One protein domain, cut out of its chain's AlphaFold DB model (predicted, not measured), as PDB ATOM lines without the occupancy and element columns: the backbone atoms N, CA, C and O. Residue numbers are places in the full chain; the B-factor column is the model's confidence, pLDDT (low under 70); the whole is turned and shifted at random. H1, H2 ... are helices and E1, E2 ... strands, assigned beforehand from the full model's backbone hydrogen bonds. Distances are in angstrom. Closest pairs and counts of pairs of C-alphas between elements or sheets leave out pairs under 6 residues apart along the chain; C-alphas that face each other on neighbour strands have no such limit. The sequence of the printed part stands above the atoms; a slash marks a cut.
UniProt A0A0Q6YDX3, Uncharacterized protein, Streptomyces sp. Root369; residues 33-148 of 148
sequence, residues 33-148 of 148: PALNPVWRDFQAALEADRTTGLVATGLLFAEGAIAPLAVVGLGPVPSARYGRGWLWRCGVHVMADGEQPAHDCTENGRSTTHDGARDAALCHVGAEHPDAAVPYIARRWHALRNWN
ATOM      1  N   PRO A  33      -4.900   1.038  34.808       92.00
ATOM      2  CA  PRO A  33      -4.904   1.829  36.026       92.00
ATOM      3  C   PRO A  33      -3.475   2.042  36.524       92.00
ATOM      4  O   PRO A  33      -2.628   1.154  36.412       92.00
ATOM      5  N   ALA A  34      -3.206   3.214  37.100       91.06
ATOM      6  CA  ALA A  34      -1.924   3.458  37.741       91.06
ATOM      7  C   ALA A  34      -1.715   2.446  38.872       91.06
ATOM      8  O   ALA A  34      -2.551   2.313  39.769       91.06
ATOM      9  N   LEU A  35      -0.584   1.749  38.839       91.81
ATOM     10  CA  LEU A  35      -0.214   0.860  39.922       91.81
ATOM     11  C   LEU A  35       0.236   1.722  41.108       91.81
ATOM     12  O   LEU A  35       1.331   2.282  41.090       91.81
ATOM     13  N   ASN A  36      -0.621   1.838  42.124       92.56
ATOM     14  CA  ASN A  36      -0.354   2.558  43.375       92.56
ATOM     15  C   ASN A  36      -0.083   1.552  44.506       92.56
ATOM     16  O   ASN A  36      -0.986   1.265  45.300       92.56
ATOM     17  N   PRO A  37       1.118   0.945  44.555       93.19
ATOM     18  CA  PRO A  37       1.391  -0.145  45.466       93.19
ATOM     19  C   PRO A  37       1.460   0.314  46.926       93.19
ATOM     20  O   PRO A  37       2.153   1.273  47.262       93.19
ATOM     21  N   VAL A  38       0.783  -0.414  47.811       93.81
ATOM     22  CA  VAL A  38       0.761  -0.176  49.255       93.81
ATOM     23  C   VAL A  38       0.981  -1.494  49.977       93.81
ATOM     24  O   VAL A  38       0.328  -2.495  49.697       93.81
ATOM     25  N   TRP A  39       1.884  -1.489  50.946       94.12
ATOM     26  CA  TRP A  39       2.075  -2.624  51.836       94.12
ATOM     27  C   TRP A  39       1.089  -2.567  52.997       94.12
ATOM     28  O   TRP A  39       0.914  -1.509  53.604       94.12
ATOM     29  N   ARG A  40       0.508  -3.713  53.358       90.56
ATOM     30  CA  ARG A  40      -0.106  -3.889  54.679       90.56
ATOM     31  C   ARG A  40       0.633  -4.975  55.435       90.56
ATOM     32  O   ARG A  40       0.826  -6.077  54.919       90.56
ATOM     33  N   ASP A  41       1.018  -4.632  56.653       89.81
ATOM     34  CA  ASP A  41       1.713  -5.521  57.568       89.81
ATOM     35  C   ASP A  41       0.703  -6.265  58.454       89.81
ATOM     36  O   ASP A  41      -0.303  -5.708  58.891       89.81
ATOM     37  N   PHE A  42       0.971  -7.539  58.708       84.62
ATOM     38  CA  PHE A  42       0.225  -8.419  59.610       84.62
ATOM     39  C   PHE A  42       1.176  -9.518  60.093       84.62
ATOM     40  O   PHE A  42       2.368  -9.488  59.806       84.62
ATOM     41  N   GLN A  43       0.693 -10.504  60.841       79.19
ATOM     42  CA  GLN A  43       1.519 -11.662  61.172       79.19
ATOM     43  C   GLN A  43       0.655 -12.914  61.229       79.19
ATOM     44  O   GLN A  43      -0.048 -13.152  62.208       79.19
ATOM     45  N   ALA A  44       0.705 -13.716  60.168       74.81
ATOM     46  CA  ALA A  44      -0.059 -14.952  60.076       74.81
ATOM     47  C   ALA A  44       0.631 -15.965  59.158       74.81
ATOM     48  O   ALA A  44       1.256 -15.617  58.159       74.81
ATOM     49  N   ALA A  45       0.494 -17.250  59.480       70.31
ATOM     50  CA  ALA A  45       0.829 -18.307  58.536       70.31
ATOM     51  C   ALA A  45      -0.343 -18.474  57.562       70.31
ATOM     52  O   ALA A  45      -1.406 -18.959  57.962       70.31
ATOM     53  N   LEU A  46      -0.146 -18.084  56.301       72.50
ATOM     54  CA  LEU A  46      -1.102 -18.375  55.231       72.50
ATOM     55  C   LEU A  46      -1.153 -19.890  55.032       72.50
ATOM     56  O   LEU A  46      -0.167 -20.597  55.249       72.50
ATOM     57  N   GLU A  47      -2.306 -20.428  54.652       69.00
ATOM     58  CA  GLU A  47      -2.468 -21.882  54.542       69.00
ATOM     59  C   GLU A  47      -1.522 -22.500  53.508       69.00
ATOM     60  O   GLU A  47      -0.892 -23.521  53.791       69.00
ATOM     61  N   ALA A  48      -1.335 -21.806  52.381       66.06
ATOM     62  CA  ALA A  48      -0.371 -22.143  51.335       66.06
ATOM     63  C   ALA A  48       1.091 -22.201  51.832       66.06
ATOM     64  O   ALA A  48       1.948 -22.789  51.176       66.06
ATOM     65  N   ASP A  49       1.368 -21.641  53.013       73.12
ATOM     66  CA  ASP A  49       2.712 -21.436  53.558       73.12
ATOM     67  C   ASP A  49       3.042 -22.330  54.745       73.12
ATOM     68  O   ASP A  49       4.190 -22.401  55.193       73.12
ATOM     69  N   ARG A  50       2.052 -23.080  55.236       70.94
ATOM     70  CA  ARG A  50       2.243 -24.004  56.357       70.94
ATOM     71  C   ARG A  50       3.239 -25.113  56.030       70.94
ATOM     72  O   ARG A  50       3.999 -25.516  56.905       70.94
ATOM     73  N   THR A  51       3.259 -25.588  54.786       71.06
ATOM     74  CA  THR A  51       4.173 -26.646  54.326       71.06
ATOM     75  C   THR A  51       5.603 -26.146  54.131       71.06
ATOM     76  O   THR A  51       6.549 -26.896  54.352       71.06
ATOM     77  N   THR A  52       5.775 -24.877  53.752       69.12
ATOM     78  CA  THR A  52       7.089 -24.250  53.531       69.12
ATOM     79  C   THR A  52       7.661 -23.613  54.799       69.12
ATOM     80  O   THR A  52       8.839 -23.256  54.839       69.12
ATOM     81  N   GLY A  53       6.849 -23.492  55.854       76.12
ATOM     82  CA  GLY A  53       7.232 -22.863  57.115       76.12
ATOM     83  C   GLY A  53       7.401 -21.348  57.002       76.12
ATOM     84  O   GLY A  53       8.103 -20.756  57.830       76.12
ATOM     85  N   LEU A  54       6.797 -20.730  55.982       82.44
ATOM     86  CA  LEU A  54       6.788 -19.285  55.821       82.44
ATOM     87  C   LEU A  54       5.701 -18.673  56.713       82.44
ATOM     88  O   LEU A  54       4.536 -19.064  56.695       82.44
ATOM     89  N   VAL A  55       6.105 -17.694  57.512       87.69
ATOM     90  CA  VAL A  55       5.191 -16.843  58.272       87.69
ATOM     91  C   VAL A  55       5.076 -15.538  57.506       87.69
ATOM     92  O   VAL A  55       6.032 -14.762  57.489       87.69
ATOM     93  N   ALA A  56       3.946 -15.320  56.840       88.25
ATOM     94  CA  ALA A  56       3.708 -14.083  56.117       88.25
ATOM     95  C   ALA A  56       3.584 -12.919  57.105       88.25
ATOM     96  O   ALA A  56       2.950 -13.031  58.161       88.25
ATOM     97  N   THR A  57       4.234 -11.814  56.760       90.81
ATOM     98  CA  THR A  57       4.275 -10.596  57.573       90.81
ATOM     99  C   THR A  57       3.795  -9.366  56.824       90.81
ATOM    100  O   THR A  57       3.465  -8.359  57.438       90.81
ATOM    101  N   GLY A  58       3.765  -9.429  55.496       92.00
ATOM    102  CA  GLY A  58       3.354  -8.313  54.667       92.00
ATOM    103  C   GLY A  58       2.765  -8.795  53.356       92.00
ATOM    104  O   GLY A  58       3.213  -9.783  52.775       92.00
ATOM    105  N   LEU A  59       1.759  -8.075  52.884       92.62
ATOM    106  CA  LEU A  59       1.174  -8.258  51.565       92.62
ATOM    107  C   LEU A  59       1.266  -6.929  50.816       92.62
ATOM    108  O   LEU A  59       1.019  -5.862  51.387       92.62
ATOM    109  N   LEU A  60       1.659  -7.007  49.550       94.69
ATOM    110  CA  LEU A  60       1.683  -5.880  48.633       94.69
ATOM    111  C   LEU A  60       0.339  -5.802  47.929       94.69
ATOM    112  O   LEU A  60      -0.115  -6.779  47.342       94.69
ATOM    113  N   PHE A  61      -0.261  -4.629  47.942       91.12
ATOM    114  CA  PHE A  61      -1.536  -4.349  47.304       91.12
ATOM    115  C   PHE A  61      -1.375  -3.237  46.298       91.12
ATOM    116  O   PHE A  61      -0.418  -2.484  46.387       91.12
ATOM    117  N   ALA A  62      -2.338  -3.089  45.403       92.12
ATOM    118  CA  ALA A  62      -2.561  -1.844  44.691       92.12
ATOM    119  C   ALA A  62      -4.064  -1.595  44.606       92.12
ATOM    120  O   ALA A  62      -4.863  -2.533  44.643       92.12
ATOM    121  N   GLU A  63      -4.452  -0.332  44.499       87.50
ATOM    122  CA  GLU A  63      -5.838   0.029  44.212       87.50
ATOM    123  C   GLU A  63      -6.304  -0.631  42.901       87.50
ATOM    124  O   GLU A  63      -5.582  -0.628  41.905       87.50
ATOM    125  N   GLY A  64      -7.491  -1.245  42.917       85.12
ATOM    126  CA  GLY A  64      -8.055  -1.969  41.770       85.12
ATOM    127  C   GLY A  64      -7.539  -3.403  41.573       85.12
ATOM    128  O   GLY A  64      -8.166  -4.168  40.842       85.12
ATOM    129  N   ALA A  65      -6.459  -3.813  42.247       90.31
ATOM    130  CA  ALA A  65      -6.003  -5.199  42.205       90.31
ATOM    131  C   ALA A  65      -6.985  -6.124  42.943       90.31
ATOM    132  O   ALA A  65      -7.374  -5.859  44.079       90.31
ATOM    133  N   ILE A  66      -7.356  -7.238  42.309       89.19
ATOM    134  CA  ILE A  66      -8.347  -8.182  42.857       89.19
ATOM    135  C   ILE A  66      -7.768  -9.015  44.020       89.19
ATOM    136  O   ILE A  66      -8.496  -9.471  44.899       89.19
ATOM    137  N   ALA A  67      -6.449  -9.203  44.041       87.50
ATOM    138  CA  ALA A  67      -5.720  -9.995  45.025       87.50
ATOM    139  C   ALA A  67      -4.414  -9.289  45.422       87.50
ATOM    140  O   ALA A  67      -3.968  -8.385  44.706       87.50
ATOM    141  N   PRO A  68      -3.771  -9.704  46.531       90.50
ATOM    142  CA  PRO A  68      -2.412  -9.275  46.822       90.50
ATOM    143  C   PRO A  68      -1.458  -9.548  45.648       90.50
ATOM    144  O   PRO A  68      -1.453 -10.632  45.070       90.50
ATOM    145  N   LEU A  69      -0.618  -8.568  45.328       94.12
ATOM    146  CA  LEU A  69       0.350  -8.616  44.230       94.12
ATOM    147  C   LEU A  69       1.632  -9.357  44.602       94.12
ATOM    148  O   LEU A  69       2.305  -9.923  43.747       94.12
ATOM    149  N   ALA A  70       1.988  -9.336  45.882       94.69
ATOM    150  CA  ALA A  70       3.121 -10.066  46.420       94.69
ATOM    151  C   ALA A  70       2.912 -10.345  47.904       94.69
ATOM    152  O   ALA A  70       2.170  -9.644  48.595       94.69
ATOM    153  N   VAL A  71       3.626 -11.345  48.403       92.56
ATOM    154  CA  VAL A  71       3.686 -11.687  49.822       92.56
ATOM    155  C   VAL A  71       5.131 -11.659  50.284       92.56
ATOM    156  O   VAL A  71       6.014 -12.177  49.601       92.56
ATOM    157  N   VAL A  72       5.363 -11.073  51.453       94.00
ATOM    158  CA  VAL A  72       6.635 -11.109  52.173       94.00
ATOM    159  C   VAL A  72       6.430 -11.861  53.475       94.00
ATOM    160  O   VAL A  72       5.422 -11.695  54.165       94.00
ATOM    161  N   GLY A  73       7.391 -12.709  53.813       92.06
ATOM    162  CA  GLY A  73       7.350 -13.476  55.041       92.06
ATOM    163  C   GLY A  73       8.718 -13.928  55.511       92.06
ATOM    164  O   GLY A  73       9.710 -13.898  54.782       92.06
ATOM    165  N   LEU A  74       8.761 -14.366  56.763       90.44
ATOM    166  CA  LEU A  74       9.939 -14.956  57.373       90.44
ATOM    167  C   LEU A  74       9.909 -16.468  57.149       90.44
ATOM    168  O   LEU A  74       8.966 -17.143  57.561       90.44
ATOM    169  N   GLY A  75      10.961 -17.015  56.548       87.44
ATOM    170  CA  GLY A  75      11.048 -18.443  56.257       87.44
ATOM    171  C   GLY A  75      12.482 -18.965  56.267       87.44
ATOM    172  O   GLY A  75      13.427 -18.203  56.506       87.44
ATOM    173  N   PRO A  76      12.669 -20.276  56.053       83.44
ATOM    174  CA  PRO A  76      13.993 -20.869  55.973       83.44
ATOM    175  C   PRO A  76      14.753 -20.339  54.748       83.44
ATOM    176  O   PRO A  76      14.292 -20.449  53.613       83.44
ATOM    177  N   VAL A  77      15.943 -19.780  54.979       76.88
ATOM    178  CA  VAL A  77      16.834 -19.274  53.927       76.88
ATOM    179  C   VAL A  77      18.210 -19.916  54.095       76.88
ATOM    180  O   VAL A  77      18.928 -19.576  55.042       76.88
ATOM    181  N   PRO A  78      18.603 -20.827  53.183       70.19
ATOM    182  CA  PRO A  78      19.984 -21.273  53.055       70.19
ATOM    183  C   PRO A  78      20.935 -20.071  53.046       70.19
ATOM    184  O   PRO A  78      20.705 -19.118  52.301       70.19
ATOM    185  N   SER A  79      21.974 -20.123  53.884       69.38
ATOM    186  CA  SER A  79      22.999 -19.075  54.063       69.38
ATOM    187  C   SER A  79      22.622 -17.869  54.938       69.38
ATOM    188  O   SER A  79      23.467 -17.000  55.152       69.38
ATOM    189  N   ALA A  80      21.414 -17.801  55.506       72.50
ATOM    190  CA  ALA A  80      21.104 -16.778  56.507       72.50
ATOM    191  C   ALA A  80      21.719 -17.117  57.880       72.50
ATOM    192  O   ALA A  80      21.771 -18.283  58.273       72.50
ATOM    193  N   ARG A  81      22.135 -16.093  58.649       70.56
ATOM    194  CA  ARG A  81      22.870 -16.233  59.931       70.56
ATOM    195  C   ARG A  81      22.205 -17.171  60.948       70.56
ATOM    196  O   ARG A  81      22.903 -17.805  61.730       70.56
ATOM    197  N   TYR A  82      20.878 -17.264  60.929       76.00
ATOM    198  CA  TYR A  82      20.091 -18.118  61.828       76.00
ATOM    199  C   TYR A  82      19.254 -19.161  61.073       76.00
ATOM    200  O   TYR A  82      18.236 -19.628  61.575       76.00
ATOM    201  N   GLY A  83      19.622 -19.466  59.824       79.62
ATOM    202  CA  GLY A  83      18.858 -20.346  58.934       79.62
ATOM    203  C   GLY A  83      17.499 -19.785  58.499       79.62
ATOM    204  O   GLY A  83      16.759 -20.460  57.788       79.62
ATOM    205  N   ARG A  84      17.167 -18.554  58.906       82.81
ATOM    206  CA  ARG A  84      15.943 -17.833  58.550       82.81
ATOM    207  C   ARG A  84      16.284 -16.496  57.918       82.81
ATOM    208  O   ARG A  84      17.195 -15.814  58.380       82.81
ATOM    209  N   GLY A  85      15.527 -16.130  56.899       89.94
ATOM    210  CA  GLY A  85      15.631 -14.851  56.217       89.94
ATOM    211  C   GLY A  85      14.278 -14.425  55.673       89.94
ATOM    212  O   GLY A  85      13.272 -15.120  55.847       89.94
ATOM    213  N   TRP A  86      14.267 -13.270  55.031       92.62
ATOM    214  CA  TRP A  86      13.061 -12.701  54.462       92.62
ATOM    215  C   TRP A  86      12.891 -13.205  53.041       92.62
ATOM    216  O   TRP A  86      13.814 -13.152  52.229       92.62
ATOM    217  N   LEU A  87      11.717 -13.745  52.769       92.06
ATOM    218  CA  LEU A  87      11.322 -14.272  51.479       92.06
ATOM    219  C   LEU A  87      10.236 -13.372  50.917       92.06
ATOM    220  O   LEU A  87       9.373 -12.906  51.663       92.06
ATOM    221  N   TRP A  88      10.258 -13.176  49.608       93.44
ATOM    222  CA  TRP A  88       9.130 -12.607  48.891       93.44
ATOM    223  C   TRP A  88       8.736 -13.518  47.738       93.44
ATOM    224  O   TRP A  88       9.582 -14.229  47.192       93.44
ATOM    225  N   ARG A  89       7.455 -13.511  47.378       92.56
ATOM    226  CA  ARG A  89       6.933 -14.209  46.198       92.56
ATOM    227  C   ARG A  89       5.955 -13.311  45.470       92.56
ATOM    228  O   ARG A  89       5.153 -12.636  46.122       92.56
ATOM    229  N   CYS A  90       6.018 -13.333  44.146       95.19
ATOM    230  CA  CYS A  90       4.985 -12.729  43.326       95.19
ATOM    231  C   CYS A  90       3.655 -13.474  43.531       95.19
ATOM    232  O   CYS A  90       3.632 -14.693  43.698       95.19
ATOM    233  N   GLY A  91       2.556 -12.726  43.574       92.19
ATOM    234  CA  GLY A  91       1.186 -13.238  43.679       92.19
ATOM    235  C   GLY A  91       0.338 -12.945  42.441       92.19
ATOM    236  O   GLY A  91      -0.866 -13.185  42.456       92.19
ATOM    237  N   VAL A  92       0.933 -12.393  41.378       94.38
ATOM    238  CA  VAL A  92       0.203 -11.983  40.175       94.38
ATOM    239  C   VAL A  92      -0.073 -13.185  39.272       94.38
ATOM    240  O   VAL A  92       0.832 -13.938  38.912       94.38
ATOM    241  N   HIS A  93      -1.330 -13.322  38.848       93.88
ATOM    242  CA  HIS A  93      -1.696 -14.174  37.721       93.88
ATOM    243  C   HIS A  93      -1.479 -13.411  36.409       93.88
ATOM    244  O   HIS A  93      -2.064 -12.342  36.188       93.88
ATOM    245  N   VAL A  94      -0.595 -13.945  35.575       91.75
ATOM    246  CA  VAL A  94      -0.182 -13.395  34.287       91.75
ATOM    247  C   VAL A  94      -1.186 -13.829  33.229       91.75
ATOM    248  O   VAL A  94      -1.504 -15.012  33.098       91.75
ATOM    249  N   MET A  95      -1.696 -12.854  32.484       88.88
ATOM    250  CA  MET A  95      -2.641 -13.102  31.405       88.88
ATOM    251  C   MET A  95      -1.919 -13.624  30.167       88.88
ATOM    252  O   MET A  95      -0.771 -13.269  29.920       88.88
ATOM    253  N   ALA A  96      -2.610 -14.451  29.387       80.81
ATOM    254  CA  ALA A  96      -2.110 -14.934  28.109       80.81
ATOM    255  C   ALA A  96      -1.851 -13.770  27.137       80.81
ATOM    256  O   ALA A  96      -2.738 -12.943  26.918       80.81
ATOM    257  N   ASP A  97      -0.682 -13.743  26.498       70.50
ATOM    258  CA  ASP A  97      -0.370 -12.854  25.381       70.50
ATOM    259  C   ASP A  97      -0.150 -13.660  24.088       70.50
ATOM    260  O   ASP A  97       0.937 -14.122  23.747       70.50
ATOM    261  N   GLY A  98      -1.221 -13.865  23.322       71.06
ATOM    262  CA  GLY A  98      -1.128 -14.616  22.067       71.06
ATOM    263  C   GLY A  98      -0.846 -16.111  22.280       71.06
ATOM    264  O   GLY A  98      -1.787 -16.869  22.504       71.06
ATOM    265  N   GLU A  99       0.415 -16.544  22.146       64.44
ATOM    266  CA  GLU A  99       0.817 -17.967  22.133       64.44
ATOM    267  C   GLU A  99       1.017 -18.588  23.528       64.44
ATOM    268  O   GLU A  99       1.032 -19.816  23.648       64.44
ATOM    269  N   GLN A 100       1.163 -17.782  24.585       75.56
ATOM    270  CA  GLN A 100       1.387 -18.298  25.939       75.56
ATOM    271  C   GLN A 100       0.078 -18.428  26.728       75.56
ATOM    272  O   GLN A 100      -0.726 -17.499  26.731       75.56
ATOM    273  N   PRO A 101      -0.157 -19.550  27.435       81.31
ATOM    274  CA  PRO A 101      -1.308 -19.674  28.319       81.31
ATOM    275  C   PRO A 101      -1.152 -18.783  29.560       81.31
ATOM    276  O   PRO A 101      -0.044 -18.559  30.052       81.31
ATOM    277  N   ALA A 102      -2.283 -18.332  30.106       86.38
ATOM    278  CA  ALA A 102      -2.317 -17.626  31.383       86.38
ATOM    279  C   ALA A 102      -1.782 -18.528  32.509       86.38
ATOM    280  O   ALA A 102      -2.052 -19.734  32.536       86.38
ATOM    281  N   HIS A 103      -1.005 -17.960  33.427       90.94
ATOM    282  CA  HIS A 103      -0.298 -18.718  34.460       90.94
ATOM    283  C   HIS A 103       0.018 -17.862  35.688       90.94
ATOM    284  O   HIS A 103      -0.013 -16.637  35.648       90.94
ATOM    285  N   ASP A 104       0.331 -18.510  36.808       91.88
ATOM    286  CA  ASP A 104       0.765 -17.815  38.022       91.88
ATOM    287  C   ASP A 104       2.244 -17.427  37.879       91.88
ATOM    288  O   ASP A 104       3.066 -18.274  37.514       91.88
ATOM    289  N   CYS A 105       2.603 -16.174  38.179       93.75
ATOM    290  CA  CYS A 105       4.009 -15.783  38.229       93.75
ATOM    291  C   CYS A 105       4.719 -16.574  39.336       93.75
ATOM    292  O   CYS A 105       4.266 -16.618  40.480       93.75
ATOM    293  N   THR A 106       5.838 -17.212  38.993       92.56
ATOM    294  CA  THR A 106       6.595 -18.065  39.923       92.56
ATOM    295  C   THR A 106       7.803 -17.360  40.534       92.56
ATOM    296  O   THR A 106       8.487 -17.939  41.386       92.56
ATOM    297  N   GLU A 107       8.054 -16.110  40.134       95.31
ATOM    298  CA  GLU A 107       9.211 -15.348  40.583       95.31
ATOM    299  C   GLU A 107       9.154 -15.100  42.093       95.31
ATOM    300  O   GLU A 107       8.119 -14.780  42.692       95.31
ATOM    301  N   ASN A 108      10.302 -15.298  42.728       92.50
ATOM    302  CA  ASN A 108      10.467 -15.166  44.158       92.50
ATOM    303  C   ASN A 108      11.924 -14.861  44.482       92.50
ATOM    304  O   ASN A 108      12.833 -15.156  43.713       92.50
ATOM    305  N   GLY A 109      12.162 -14.311  45.665       90.88
ATOM    306  CA  GLY A 109      13.512 -13.967  46.067       90.88
ATOM    307  C   GLY A 109      13.719 -13.998  47.564       90.88
ATOM    308  O   GLY A 109      12.813 -14.244  48.364       90.88
ATOM    309  N   ARG A 110      14.976 -13.774  47.940       90.12
ATOM    310  CA  ARG A 110      15.437 -13.825  49.324       90.12
ATOM    311  C   ARG A 110      16.188 -12.555  49.668       90.12
ATOM    312  O   ARG A 110      16.926 -12.023  48.847       90.12
ATOM    313  N   SER A 111      16.048 -12.127  50.911       90.19
ATOM    314  CA  SER A 111      16.756 -10.994  51.483       90.19
ATOM    315  C   SER A 111      17.166 -11.302  52.922       90.19
ATOM    316  O   SER A 111      16.544 -12.100  53.631       90.19
ATOM    317  N   THR A 112      18.234 -10.654  53.375       87.12
ATOM    318  CA  THR A 112      18.632 -10.653  54.787       87.12
ATOM    319  C   THR A 112      17.812  -9.663  55.617       87.12
ATOM    320  O   THR A 112      17.784  -9.785  56.840       87.12
ATOM    321  N   THR A 113      17.104  -8.726  54.976       90.38
ATOM    322  CA  THR A 113      16.250  -7.713  55.614       90.38
ATOM    323  C   THR A 113      14.817  -7.757  55.081       90.38
ATOM    324  O   THR A 113      14.585  -8.122  53.927       90.38
ATOM    325  N   HIS A 114      13.860  -7.367  55.926       91.75
ATOM    326  CA  HIS A 114      12.442  -7.286  55.562       91.75
ATOM    327  C   HIS A 114      12.226  -6.277  54.435       91.75
ATOM    328  O   HIS A 114      11.655  -6.618  53.403       91.75
ATOM    329  N   ASP A 115      12.775  -5.073  54.598       95.62
ATOM    330  CA  ASP A 115      12.643  -3.993  53.620       95.62
ATOM    331  C   ASP A 115      13.284  -4.368  52.283       95.62
ATOM    332  O   ASP A 115      12.678  -4.164  51.243       95.62
ATOM    333  N   GLY A 116      14.429  -5.061  52.289       94.94
ATOM    334  CA  GLY A 116      15.039  -5.550  51.050       94.94
ATOM    335  C   GLY A 116      14.175  -6.579  50.311       94.94
ATOM    336  O   GLY A 116      14.173  -6.607  49.084       94.94
ATOM    337  N   ALA A 117      13.407  -7.411  51.030       95.19
ATOM    338  CA  ALA A 117      12.434  -8.306  50.400       95.19
ATOM    339  C   ALA A 117      11.239  -7.524  49.827       95.19
ATOM    340  O   ALA A 117      10.787  -7.828  48.725       95.19
ATOM    341  N   ARG A 118      10.757  -6.504  50.551       97.25
ATOM    342  CA  ARG A 118       9.666  -5.624  50.106       97.25
ATOM    343  C   ARG A 118      10.055  -4.821  48.866       97.25
ATOM    344  O   ARG A 118       9.286  -4.792  47.912       97.25
ATOM    345  N   ASP A 119      11.248  -4.240  48.848       97.69
ATOM    346  CA  ASP A 119      11.763  -3.459  47.721       97.69
ATOM    347  C   ASP A 119      11.962  -4.332  46.481       97.69
ATOM    348  O   ASP A 119      11.584  -3.935  45.380       97.69
ATOM    349  N   ALA A 120      12.495  -5.547  46.647       97.25
ATOM    350  CA  ALA A 120      12.656  -6.490  45.543       97.25
ATOM    351  C   ALA A 120      11.304  -6.925  44.954       97.25
ATOM    352  O   ALA A 120      11.138  -6.906  43.735       97.25
ATOM    353  N   ALA A 121      10.325  -7.248  45.805       97.62
ATOM    354  CA  ALA A 121       8.974  -7.583  45.366       97.62
ATOM    355  C   ALA A 121       8.295  -6.408  44.649       97.62
ATOM    356  O   ALA A 121       7.715  -6.585  43.582       97.62
ATOM    357  N   LEU A 122       8.398  -5.203  45.217       98.00
ATOM    358  CA  LEU A 122       7.853  -3.981  44.637       98.00
ATOM    359  C   LEU A 122       8.472  -3.682  43.265       98.00
ATOM    360  O   LEU A 122       7.748  -3.371  42.322       98.00
ATOM    361  N   CYS A 123       9.796  -3.806  43.152       97.94
ATOM    362  CA  CYS A 123      10.531  -3.616  41.905       97.94
ATOM    363  C   CYS A 123      10.080  -4.619  40.835       97.94
ATOM    364  O   CYS A 123       9.741  -4.214  39.726       97.94
ATOM    365  N   HIS A 124      10.001  -5.907  41.187       98.25
ATOM    366  CA  HIS A 124       9.538  -6.951  40.275       98.25
ATOM    367  C   HIS A 124       8.101  -6.701  39.802       98.25
ATOM    368  O   HIS A 124       7.858  -6.654  38.602       98.25
ATOM    369  N   VAL A 125       7.157  -6.474  40.722       97.75
ATOM    370  CA  VAL A 125       5.750  -6.232  40.365       97.75
ATOM    371  C   VAL A 125       5.612  -4.984  39.487       97.75
ATOM    372  O   VAL A 125       4.892  -5.016  38.494       97.75
ATOM    373  N   GLY A 126       6.318  -3.896  39.808       96.50
ATOM    374  CA  GLY A 126       6.265  -2.665  39.015       96.50
ATOM    375  C   GLY A 126       6.862  -2.802  37.610       96.50
ATOM    376  O   GLY A 126       6.381  -2.150  36.684       96.50
ATOM    377  N   ALA A 127       7.892  -3.635  37.443       96.31
ATOM    378  CA  ALA A 127       8.553  -3.854  36.159       96.31
ATOM    379  C   ALA A 127       7.816  -4.878  35.282       96.31
ATOM    380  O   ALA A 127       7.555  -4.609  34.109       96.31
ATOM    381  N   GLU A 128       7.457  -6.025  35.859       95.94
ATOM    382  CA  GLU A 128       6.972  -7.203  35.131       95.94
ATOM    383  C   GLU A 128       5.443  -7.303  35.096       95.94
ATOM    384  O   GLU A 128       4.876  -7.945  34.213       95.94
ATOM    385  N   HIS A 129       4.751  -6.660  36.042       95.50
ATOM    386  CA  HIS A 129       3.289  -6.700  36.152       95.50
ATOM    387  C   HIS A 129       2.650  -5.302  36.245       95.50
ATOM    388  O   HIS A 129       1.817  -5.051  37.123       95.50
ATOM    389  N   PRO A 130       2.989  -4.366  35.336       94.19
ATOM    390  CA  PRO A 130       2.407  -3.020  35.325       94.19
ATOM    391  C   PRO A 130       0.886  -3.014  35.110       94.19
ATOM    392  O   PRO A 130       0.224  -2.031  35.428       94.19
ATOM    393  N   ASP A 131       0.326  -4.100  34.583       93.56
ATOM    394  CA  ASP A 131      -1.098  -4.273  34.342       93.56
ATOM    395  C   ASP A 131      -1.823  -4.936  35.524       93.56
ATOM    396  O   ASP A 131      -3.007  -5.219  35.402       93.56
ATOM    397  N   ALA A 132      -1.161  -5.226  36.653       94.62
ATOM    398  CA  ALA A 132      -1.708  -6.069  37.725       94.62
ATOM    399  C   ALA A 132      -3.048  -5.584  38.320       94.62
ATOM    400  O   ALA A 132      -3.815  -6.386  38.855       94.62
ATOM    401  N   ALA A 133      -3.348  -4.287  38.201       93.56
ATOM    402  CA  ALA A 133      -4.615  -3.682  38.616       93.56
ATOM    403  C   ALA A 133      -5.749  -3.813  37.574       93.56
ATOM    404  O   ALA A 133      -6.878  -3.400  37.832       93.56
ATOM    405  N   VAL A 134      -5.482  -4.377  36.393       93.44
ATOM    406  CA  VAL A 134      -6.507  -4.655  35.381       93.44
ATOM    407  C   VAL A 134      -7.354  -5.859  35.829       93.44
ATOM    408  O   VAL A 134      -6.793  -6.937  36.081       93.44
ATOM    409  N   PRO A 135      -8.692  -5.719  35.915       92.62
ATOM    410  CA  PRO A 135      -9.565  -6.716  36.527       92.62
ATOM    411  C   PRO A 135      -9.956  -7.823  35.538       92.62
ATOM    412  O   PRO A 135     -11.109  -7.934  35.125       92.62
ATOM    413  N   TYR A 136      -8.996  -8.647  35.127       93.31
ATOM    414  CA  TYR A 136      -9.280  -9.797  34.267       93.31
ATOM    415  C   TYR A 136     -10.049 -10.909  34.995       93.31
ATOM    416  O   TYR A 136      -9.861 -11.134  36.196       93.31
ATOM    417  N   ILE A 137     -10.870 -11.657  34.251       92.44
ATOM    418  CA  ILE A 137     -11.643 -12.796  34.768       92.44
ATOM    419  C   ILE A 137     -10.716 -13.861  35.374       92.44
ATOM    420  O   ILE A 137     -10.963 -14.308  36.497       92.44
ATOM    421  N   ALA A 138      -9.614 -14.232  34.717       90.81
ATOM    422  CA  ALA A 138      -8.679 -15.215  35.271       90.81
ATOM    423  C   ALA A 138      -8.052 -14.760  36.595       90.81
ATOM    424  O   ALA A 138      -7.891 -15.571  37.506       90.81
ATOM    425  N   ARG A 139      -7.755 -13.462  36.756       92.19
ATOM    426  CA  ARG A 139      -7.242 -12.910  38.023       92.19
ATOM    427  C   ARG A 139      -8.270 -12.996  39.139       92.19
ATOM    428  O   ARG A 139      -7.906 -13.317  40.266       92.19
ATOM    429  N   ARG A 140      -9.550 -12.787  38.823       92.12
ATOM    430  CA  ARG A 140     -10.647 -13.031  39.764       92.12
ATOM    431  C   ARG A 140     -10.699 -14.495  40.199       92.12
ATOM    432  O   ARG A 140     -10.768 -14.767  41.393       92.12
ATOM    433  N   TRP A 141     -10.650 -15.439  39.262       90.12
ATOM    434  CA  TRP A 141     -10.671 -16.868  39.593       90.12
ATOM    435  C   TRP A 141      -9.435 -17.311  40.375       90.12
ATOM    436  O   TRP A 141      -9.562 -18.058  41.343       90.12
ATOM    437  N   HIS A 142      -8.255 -16.817  40.003       89.31
ATOM    438  CA  HIS A 142      -7.026 -17.027  40.759       89.31
ATOM    439  C   HIS A 142      -7.170 -16.502  42.192       89.31
ATOM    440  O   HIS A 142      -6.830 -17.215  43.135       89.31
ATOM    441  N   ALA A 143      -7.720 -15.293  42.366       87.75
ATOM    442  CA  ALA A 143      -7.971 -14.711  43.678       87.75
ATOM    443  C   ALA A 143      -8.891 -15.596  44.525       87.75
ATOM    444  O   ALA A 143      -8.546 -15.950  45.649       87.75
ATOM    445  N   LEU A 144     -10.009 -16.033  43.944       86.94
ATOM    446  CA  LEU A 144     -10.964 -16.919  44.605       86.94
ATOM    447  C   LEU A 144     -10.362 -18.272  44.995       86.94
ATOM    448  O   LEU A 144     -10.728 -18.825  46.023       86.94
ATOM    449  N   ARG A 145      -9.454 -18.813  44.178       85.12
ATOM    450  CA  ARG A 145      -8.800 -20.104  44.434       85.12
ATOM    451  C   ARG A 145      -7.742 -20.020  45.532       85.12
ATOM    452  O   ARG A 145      -7.581 -20.973  46.287       85.12
ATOM    453  N   ASN A 146      -6.967 -18.939  45.545       77.62
ATOM    454  CA  ASN A 146      -5.739 -18.855  46.334       77.62
ATOM    455  C   ASN A 146      -5.887 -18.029  47.614       77.62
ATOM    456  O   ASN A 146      -5.066 -18.178  48.519       77.62
ATOM    457  N   TRP A 147      -6.887 -17.149  47.673       74.50
ATOM    458  CA  TRP A 147      -6.969 -16.117  48.698       74.50
ATOM    459  C   TRP A 147      -8.354 -15.978  49.339       74.50
ATOM    460  O   TRP A 147      -8.406 -15.502  50.467       74.50
ATOM    461  N   ASN A 148      -9.453 -16.402  48.707       64.94
ATOM    462  CA  ASN A 148     -10.737 -16.476  49.418       64.94
ATOM    463  C   ASN A 148     -10.855 -17.695  50.325       64.94
ATOM    464  O   ASN A 148     -10.059 -18.654  50.211       64.94
TER     465      ASN A 148
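Overview. This is residues 33 to 148 of the 148 residues of an uncharacterized protein of Streptomyces sp. Root369 (UniProt A0A0Q6YDX3). A strongly twisted sheet of five antiparallel strands curls round one long helix, H1, which covers one face of it; a shorter helix, H2, lies away from both at the end of the chain. The loop tips at Tyr 82 and Gly 98 mark the two ends of the longest axis. The 116 printed residues run E1, E2, E3, E4, E5, H1, H2, with sheet order E1, E2, E3, E4, E5; the class is mixed, helices and strands. The whole is compact, with a radius of gyration of the C-alphas of 14.1 A, yet elongated in outline, spanning 44 by 28 by 26 A.

Along the chain. The sheet begins with E1, residues 37 to 44, 20.9 A long, with C-alpha 37 at (1.391, -0.145, 45.466). E2 is residues 55 to 62, 21.7 A; E3 is residues 70 to 76, 18.1 A; E4 is residues 84 to 90, 19.4 A; E5 is the short strand of residues 108 to 111. H1, residues 114 to 128, is 21.2 A long and starts with C-alpha 114 at (12.442, -7.286, 55.562). H2, residues 137 to 146, is 14.3 A long and ends with C-alpha 146 at (-5.739, -18.855, 46.334).

Arrangement. The strands E1 to E5 form a meander, each the antiparallel neighbour of the one before, and each successive pair is a hairpin. E1 and E2 stand at 157 degrees between directions, with N 38 and O 61 at 2.8 A, within hydrogen-bond range. E2 and E3 stand at 165 degrees, with N 72 and O 58 at 2.8 A. E3 and E4 stand at 153 degrees, with N 87 and O 73 at 2.8 A. E4 and E5 stand at 149 degrees, with N 111 and O 86 at 2.8 A. E1 and E5 are the edge strands. H1 is on the sheet, giving two layers, a sheet with a helix on one face. The closest C-alphas of H1 and E4 are those of His 114 and Trp 86, 5.6 A apart; those of H1 and E5 are Ala 117 and Ser 111, 5.2 A. H2 is not on the sheet, and it is apart from H1. In H1 and H2 every O i to N i+4 pair is within hydrogen-bond range.

Size, cuts and confidence. The C-alphas of Tyr 82 and Gly 98, the two farthest apart, are 45.2 A from each other. The printed part has no cut and ends at the chain's last residue, 148. The link from E4 to E5, residues 91 to 107, is long; in it residues 93 to 94 pair antiparallel with residues 103 to 104. The link from E5 to H1 is tight. The mean pLDDT of the printed part is 87.5; residues 47 to 48, 52, 79, 99 and 148 are under 70.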